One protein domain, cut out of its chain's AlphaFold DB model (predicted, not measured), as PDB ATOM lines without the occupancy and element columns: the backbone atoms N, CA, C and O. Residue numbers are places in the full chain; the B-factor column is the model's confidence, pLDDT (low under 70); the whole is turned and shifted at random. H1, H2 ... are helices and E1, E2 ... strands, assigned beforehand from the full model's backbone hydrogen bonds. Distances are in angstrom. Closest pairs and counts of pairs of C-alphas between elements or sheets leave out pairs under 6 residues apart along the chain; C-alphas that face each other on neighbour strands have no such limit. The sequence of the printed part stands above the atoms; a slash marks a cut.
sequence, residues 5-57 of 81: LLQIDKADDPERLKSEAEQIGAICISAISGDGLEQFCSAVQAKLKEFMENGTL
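This is residues 5 to 57 of the 81 residues of an uncharacterized protein of Ensete ventricosum (UniProt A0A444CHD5). What does the model look like? It is a loose, drawn-out arrangement in which the short strand E1 runs between two separate helices, H1 and the longer H2, while the end of H2 and the tail after it, residues 49 to 55, stick out. Residues 5 to 6 lie beside E1 as a short parallel pairing. What is it made of? The printed part has 53 residues with named elements in the order H1, E1, H2, and its class is mostly helix. How spread out is it? It is loose, with a radius of gyration of the C-alphas of 13.8 A and spans of 45 by 22 by 13 A.

Where is the longest helix? H2 holds residues 37 to 50, 19.7 A long, from C-alpha 37 at (174.286, 169.837, 121.017) to C-alpha 50 at (181.470, 174.709, 103.315). Where are the other elements? E1 holds residues 27 to 29, 6.5 A long. H1 holds residues 14 to 23, 14.5 A long, and begins with C-alpha 14 at (159.993, 163.469, 123.123).

What is near H2? The closest C-alphas of H2 and E1 are those of Leu 37 and Ile 29, 5.9 A apart. H1 and H2 are apart. How close are H1 and E1? Their closest C-alphas, of Lys 18 and Cys 28, are 6.2 A apart. What do the backbones show? In H1 and H2 every O i to N i+4 pair is within hydrogen-bond range. E1 pairs with no named strand.

How large is it? The two C-alphas farthest apart, of Asp 12 and Leu 57, are 45.2 A apart. Is it continuous? The printed part has no cut; the link from H1 to E1 is tight and that from E1 to H2 is short. Where is confidence low? The mean pLDDT of the printed part is 73.9, and residues 5 to 11 and 48 to 57 are under 70.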
ATOM      1  N   LEU A   5     164.647 172.902 116.820       58.56
ATOM      2  CA  LEU A   5     163.636 172.826 117.868       58.56
ATOM      3  C   LEU A   5     164.360 172.828 119.214       58.56
ATOM      4  O   LEU A   5     165.093 171.898 119.547       58.56
ATOM      5  N   LEU A   6     164.179 173.913 119.962       58.72
ATOM      6  CA  LEU A   6     164.614 174.004 121.349       58.72
ATOM      7  C   LEU A   6     163.472 173.515 122.243       58.72
ATOM      8  O   LEU A   6     162.327 173.899 122.010       58.72
ATOM      9  N   GLN A   7     163.815 172.751 123.289       60.25
ATOM     10  CA  GLN A   7     162.934 172.393 124.414       60.25
ATOM     11  C   GLN A   7     162.096 171.104 124.261       60.25
ATOM     12  O   GLN A   7     160.915 171.067 124.599       60.25
ATOM     13  N   ILE A   8     162.730 170.009 123.830       65.25
ATOM     14  CA  ILE A   8     162.094 168.676 123.738       65.25
ATOM     15  C   ILE A   8     161.708 168.130 125.123       65.25
ATOM     16  O   ILE A   8     160.757 167.372 125.252       65.25
ATOM     17  N   ASP A   9     162.409 168.550 126.179       64.56
ATOM     18  CA  ASP A   9     162.244 168.008 127.537       64.56
ATOM     19  C   ASP A   9     160.873 168.302 128.173       64.56
ATOM     20  O   ASP A   9     160.537 167.733 129.208       64.56
ATOM     21  N   LYS A  10     160.087 169.213 127.585       65.62
ATOM     22  CA  LYS A  10     158.703 169.503 127.998       65.62
ATOM     23  C   LYS A  10     157.646 168.884 127.078       65.62
ATOM     24  O   LYS A  10     156.463 169.132 127.298       65.62
ATOM     25  N   ALA A  11     158.042 168.150 126.040       69.06
ATOM     26  CA  ALA A  11     157.098 167.483 125.153       69.06
ATOM     27  C   ALA A  11     156.487 166.258 125.850       69.06
ATOM     28  O   ALA A  11     157.202 165.511 126.514       69.06
ATOM     29  N   ASP A  12     155.183 166.034 125.657       72.69
ATOM     30  CA  ASP A  12     154.487 164.839 126.163       72.69
ATOM     31  C   ASP A  12     155.077 163.536 125.596       72.69
ATOM     32  O   ASP A  12     155.064 162.506 126.264       72.69
ATOM     33  N   ASP A  13     155.622 163.591 124.373       80.00
ATOM     34  CA  ASP A  13     156.304 162.476 123.713       80.00
ATOM     35  C   ASP A  13     157.580 162.967 122.988       80.00
ATOM     36  O   ASP A  13     157.526 163.422 121.837       80.00
ATOM     37  N   PRO A  14     158.741 162.947 123.666       73.19
ATOM     38  CA  PRO A  14     159.993 163.469 123.123       73.19
ATOM     39  C   PRO A  14     160.565 162.609 121.980       73.19
ATOM     40  O   PRO A  14     161.219 163.144 121.085       73.19
ATOM     41  N   GLU A  15     160.300 161.299 121.973       79.44
ATOM     42  CA  GLU A  15     160.798 160.357 120.959       79.44
ATOM     43  C   GLU A  15     160.097 160.560 119.614       79.44
ATOM     44  O   GLU A  15     160.729 160.602 118.551       79.44
ATOM     45  N   ARG A  16     158.779 160.769 119.657       81.56
ATOM     46  CA  ARG A  16     158.007 161.094 118.463       81.56
ATOM     47  C   ARG A  16     158.410 162.451 117.885       81.56
ATOM     48  O   ARG A  16     158.572 162.566 116.671       81.56
ATOM     49  N   LEU A  17     158.652 163.448 118.740       77.38
ATOM     50  CA  LEU A  17     159.115 164.771 118.311       77.38
ATOM     51  C   LEU A  17     160.500 164.708 117.645       77.38
ATOM     52  O   LEU A  17     160.731 165.380 116.643       77.38
ATOM     53  N   LYS A  18     161.413 163.875 118.169       76.81
ATOM     54  CA  LYS A  18     162.716 163.603 117.543       76.81
ATOM     55  C   LYS A  18     162.563 162.981 116.157       76.81
ATOM     56  O   LYS A  18     163.167 163.478 115.212       76.81
ATOM     57  N   SER A  19     161.708 161.970 116.017       79.94
ATOM     58  CA  SER A  19     161.451 161.324 114.722       79.94
ATOM     59  C   SER A  19     160.863 162.294 113.686       79.94
ATOM     60  O   SER A  19     161.287 162.315 112.532       79.94
ATOM     61  N   GLU A  20     159.908 163.136 114.087       81.44
ATOM     62  CA  GLU A  20     159.323 164.161 113.210       81.44
ATOM     63  C   GLU A  20     160.357 165.241 112.836       81.44
ATOM     64  O   GLU A  20     160.426 165.669 111.681       81.44
ATOM     65  N   ALA A  21     161.210 165.645 113.786       78.12
ATOM     66  CA  ALA A  21     162.298 166.585 113.545       78.12
ATOM     67  C   ALA A  21     163.307 166.041 112.523       78.12
ATOM     68  O   ALA A  21     163.686 166.762 111.598       78.12
ATOM     69  N   GLU A  22     163.691 164.769 112.626       78.81
ATOM     70  CA  GLU A  22     164.580 164.121 111.659       78.81
ATOM     71  C   GLU A  22     163.992 164.130 110.241       78.81
ATOM     72  O   GLU A  22     164.706 164.441 109.283       78.81
ATOM     73  N   GLN A  23     162.682 163.891 110.098       79.19
ATOM     74  CA  GLN A  23     161.998 163.904 108.798       79.19
ATOM     75  C   GLN A  23     162.025 165.274 108.109       79.19
ATOM     76  O   GLN A  23     162.106 165.346 106.882       79.19
ATOM     77  N   ILE A  24     161.998 166.365 108.877       81.81
ATOM     78  CA  ILE A  24     162.099 167.735 108.346       81.81
ATOM     79  C   ILE A  24     163.540 168.273 108.348       81.81
ATOM     80  O   ILE A  24     163.779 169.435 108.003       81.81
ATOM     81  N   GLY A  25     164.516 167.439 108.725       75.31
ATOM     82  CA  GLY A  25     165.930 167.800 108.800       75.31
ATOM     83  C   GLY A  25     166.249 168.809 109.905       75.31
ATOM     84  O   GLY A  25     167.170 169.616 109.746       75.31
ATOM     85  N   ALA A  26     165.481 168.801 110.990       81.00
ATOM     86  CA  ALA A  26     165.710 169.599 112.181       81.00
ATOM     87  C   ALA A  26     166.589 168.854 113.194       81.00
ATOM     88  O   ALA A  26     166.553 167.631 113.291       81.00
ATOM     89  N   ILE A  27     167.390 169.611 113.948       83.62
ATOM     90  CA  ILE A  27     168.182 169.071 115.058       83.62
ATOM     91  C   ILE A  27     167.450 169.387 116.354       83.62
ATOM     92  O   ILE A  27     167.040 170.525 116.606       83.62
ATOM     93  N   CYS A  28     167.290 168.341 117.145       82.50
ATOM     94  CA  CYS A  28     166.613 168.330 118.420       82.50
ATOM     95  C   CYS A  28     167.647 168.559 119.529       82.50
ATOM     96  O   CYS A  28     168.581 167.773 119.632       82.50
ATOM     97  N   ILE A  29     167.487 169.612 120.346       83.12
ATOM     98  CA  ILE A  29     168.395 169.895 121.472       83.12
ATOM     99  C   ILE A  29     167.645 169.838 122.808       83.12
ATOM    100  O   ILE A  29     166.692 170.596 123.031       83.12
ATOM    101  N   SER A  30     168.108 168.970 123.710       80.25
ATOM    102  CA  SER A  30     167.681 168.969 125.115       80.25
ATOM    103  C   SER A  30     168.379 170.096 125.871       80.25
ATOM    104  O   SER A  30     169.603 170.218 125.846       80.25
ATOM    105  N   ALA A  31     167.602 170.906 126.584       76.25
ATOM    106  CA  ALA A  31     168.139 171.972 127.425       76.25
ATOM    107  C   ALA A  31     168.662 171.445 128.774       76.25
ATOM    108  O   ALA A  31     169.382 172.163 129.464       76.25
ATOM    109  N   ILE A  32     168.289 170.216 129.154       77.56
ATOM    110  CA  ILE A  32     168.633 169.610 130.448       77.56
ATOM    111  C   ILE A  32     169.836 168.677 130.316       77.56
ATOM    112  O   ILE A  32     170.781 168.788 131.093       77.56
ATOM    113  N   SER A  33     169.814 167.760 129.344       82.62
ATOM    114  CA  SER A  33     170.905 166.797 129.142       82.62
ATOM    115  C   SER A  33     171.972 167.298 128.170       82.62
ATOM    116  O   SER A  33     173.078 166.764 128.158       82.62
ATOM    117  N   GLY A  34     171.655 168.309 127.352       77.94
ATOM    118  CA  GLY A  34     172.525 168.757 126.264       77.94
ATOM    119  C   GLY A  34     172.554 167.801 125.068       77.94
ATOM    120  O   GLY A  34     173.368 167.986 124.162       77.94
ATOM    121  N   ASP A  35     171.678 166.791 125.045       82.94
ATOM    122  CA  ASP A  35     171.528 165.874 123.914       82.94
ATOM    123  C   ASP A  35     171.261 166.650 122.613       82.94
ATOM    124  O   ASP A  35     170.514 167.630 122.611       82.94
ATOM    125  N   GLY A  36     171.918 166.247 121.523       80.62
ATOM    126  CA  GLY A  36     171.867 166.916 120.216       80.62
ATOM    127  C   GLY A  36     172.748 168.165 120.047       80.62
ATOM    128  O   GLY A  36     172.896 168.657 118.924       80.62
ATOM    129  N   LEU A  37     173.403 168.664 121.106       83.25
ATOM    130  CA  LEU A  37     174.286 169.837 121.017       83.25
ATOM    131  C   LEU A  37     175.528 169.579 120.149       83.25
ATOM    132  O   LEU A  37     175.925 170.437 119.362       83.25
ATOM    133  N   GLU A  38     176.140 168.399 120.259       85.94
ATOM    134  CA  GLU A  38     177.326 168.048 119.468       85.94
ATOM    135  C   GLU A  38     176.996 167.949 117.973       85.94
ATOM    136  O   GLU A  38     177.699 168.522 117.138       85.94
ATOM    137  N   GLN A  39     175.880 167.301 117.629       83.62
ATOM    138  CA  GLN A  39     175.382 167.236 116.252       83.62
ATOM    139  C   GLN A  39     175.053 168.620 115.701       83.62
ATOM    140  O   GLN A  39     175.394 168.913 114.553       83.62
ATOM    141  N   PHE A  40     174.452 169.492 116.513       84.69
ATOM    142  CA  PHE A  40     174.226 170.883 116.138       84.69
ATOM    143  C   PHE A  40     175.542 171.612 115.844       84.69
ATOM    144  O   PHE A  40     175.703 172.178 114.762       84.69
ATOM    145  N   CYS A  41     176.507 171.557 116.764       82.44
ATOM    146  CA  CYS A  41     177.813 172.194 116.599       82.44
ATOM    147  C   CYS A  41     178.553 171.671 115.364       82.44
ATOM    148  O   CYS A  41     179.074 172.466 114.584       82.44
ATOM    149  N   SER A  42     178.554 170.356 115.149       84.12
ATOM    150  CA  SER A  42     179.159 169.726 113.978       84.12
ATOM    151  C   SER A  42     178.482 170.176 112.680       84.12
ATOM    152  O   SER A  42     179.162 170.596 111.746       84.12
ATOM    153  N   ALA A  43     177.146 170.202 112.632       80.94
ATOM    154  CA  ALA A  43     176.398 170.657 111.461       80.94
ATOM    155  C   ALA A  43     176.631 172.147 111.153       80.94
ATOM    156  O   ALA A  43     176.787 172.521 109.989       80.94
ATOM    157  N   VAL A  44     176.691 173.000 112.181       80.88
ATOM    158  CA  VAL A  44     177.030 174.423 112.031       80.88
ATOM    159  C   VAL A  44     178.465 174.581 111.542       80.88
ATOM    160  O   VAL A  44     178.698 175.322 110.590       80.88
ATOM    161  N   GLN A  45     179.425 173.869 112.134       76.56
ATOM    162  CA  GLN A  45     180.825 173.919 111.714       76.56
ATOM    163  C   GLN A  45     181.023 173.409 110.292       76.56
ATOM    164  O   GLN A  45     181.757 174.036 109.542       76.56
ATOM    165  N   ALA A  46     180.382 172.307 109.902       76.50
ATOM    166  CA  ALA A  46     180.436 171.783 108.540       76.50
ATOM    167  C   ALA A  46     179.888 172.804 107.545       76.50
ATOM    168  O   ALA A  46     180.513 173.065 106.526       76.50
ATOM    169  N   LYS A  47     178.779 173.462 107.887       71.25
ATOM    170  CA  LYS A  47     178.196 174.499 107.043       71.25
ATOM    171  C   LYS A  47     179.070 175.749 106.955       71.25
ATOM    172  O   LYS A  47     179.225 176.310 105.882       71.25
ATOM    173  N   LEU A  48     179.675 176.178 108.061       68.31
ATOM    174  CA  LEU A  48     180.661 177.262 108.059       68.31
ATOM    175  C   LEU A  48     181.929 176.871 107.287       68.31
ATOM    176  O   LEU A  48     182.470 177.699 106.570       68.31
ATOM    177  N   LYS A  49     182.372 175.613 107.367       65.25
ATOM    178  CA  LYS A  49     183.495 175.083 106.583       65.25
ATOM    179  C   LYS A  49     183.177 174.979 105.093       65.25
ATOM    180  O   LYS A  49     184.051 175.293 104.304       65.25
ATOM    181  N   GLU A  50     181.948 174.649 104.708       57.16
ATOM    182  CA  GLU A  50     181.470 174.709 103.315       57.16
ATOM    183  C   GLU A  50     181.574 176.141 102.755       57.16
ATOM    184  O   GLU A  50     181.889 176.342 101.587       57.16
ATOM    185  N   PHE A  51     181.418 177.159 103.609       56.03
ATOM    186  CA  PHE A  51     181.720 178.556 103.273       56.03
ATOM    187  C   PHE A  51     183.230 178.896 103.310       56.03
ATOM    188  O   PHE A  51     183.637 179.969 102.861       56.03
ATOM    189  N   MET A  52     184.095 178.044 103.856       58.59
ATOM    190  CA  MET A  52     185.510 178.356 104.112       58.59
ATOM    191  C   MET A  52     186.508 177.472 103.359       58.59
ATOM    192  O   MET A  52     187.684 177.820 103.350       58.59
ATOM    193  N   GLU A  53     186.087 176.385 102.708       52.81
ATOM    194  CA  GLU A  53     186.996 175.393 102.106       52.81
ATOM    195  C   GLU A  53     187.907 175.989 101.011       52.81
ATOM    196  O   GLU A  53     189.040 175.560 100.816       52.81
ATOM    197  N   ASN A  54     187.444 177.054 100.363       59.53
ATOM    198  CA  ASN A  54     188.143 177.869  99.366       59.53
ATOM    199  C   ASN A  54     187.851 179.380  99.541       59.53
ATOM    200  O   ASN A  54     188.187 180.196  98.681       59.53
ATOM    201  N   GLY A  55     187.265 179.752 100.685       61.09
ATOM    202  CA  GLY A  55     186.832 181.110 101.022       61.09
ATOM    203  C   GLY A  55     185.468 181.502 100.431       61.09
ATOM    204  O   GLY A  55     185.102 181.113  99.328       61.09
ATOM    205  N   THR A  56     184.710 182.330 101.158       62.78
ATOM    206  CA  THR A  56     183.439 182.901 100.676       62.78
ATOM    207  C   THR A  56     183.652 184.306 100.129       62.78
ATOM    208  O   THR A  56     184.102 185.208 100.840       62.78
ATOM    209  N   LEU A  57     183.257 184.530  98.873       61.25
ATOM    210  CA  LEU A  57     183.241 185.859  98.270       61.25
ATOM    211  C   LEU A  57     182.076 186.687  98.833       61.25
ATOM    212  O   LEU A  57     180.932 186.554  98.401       61.25
TER     213      LEU A  57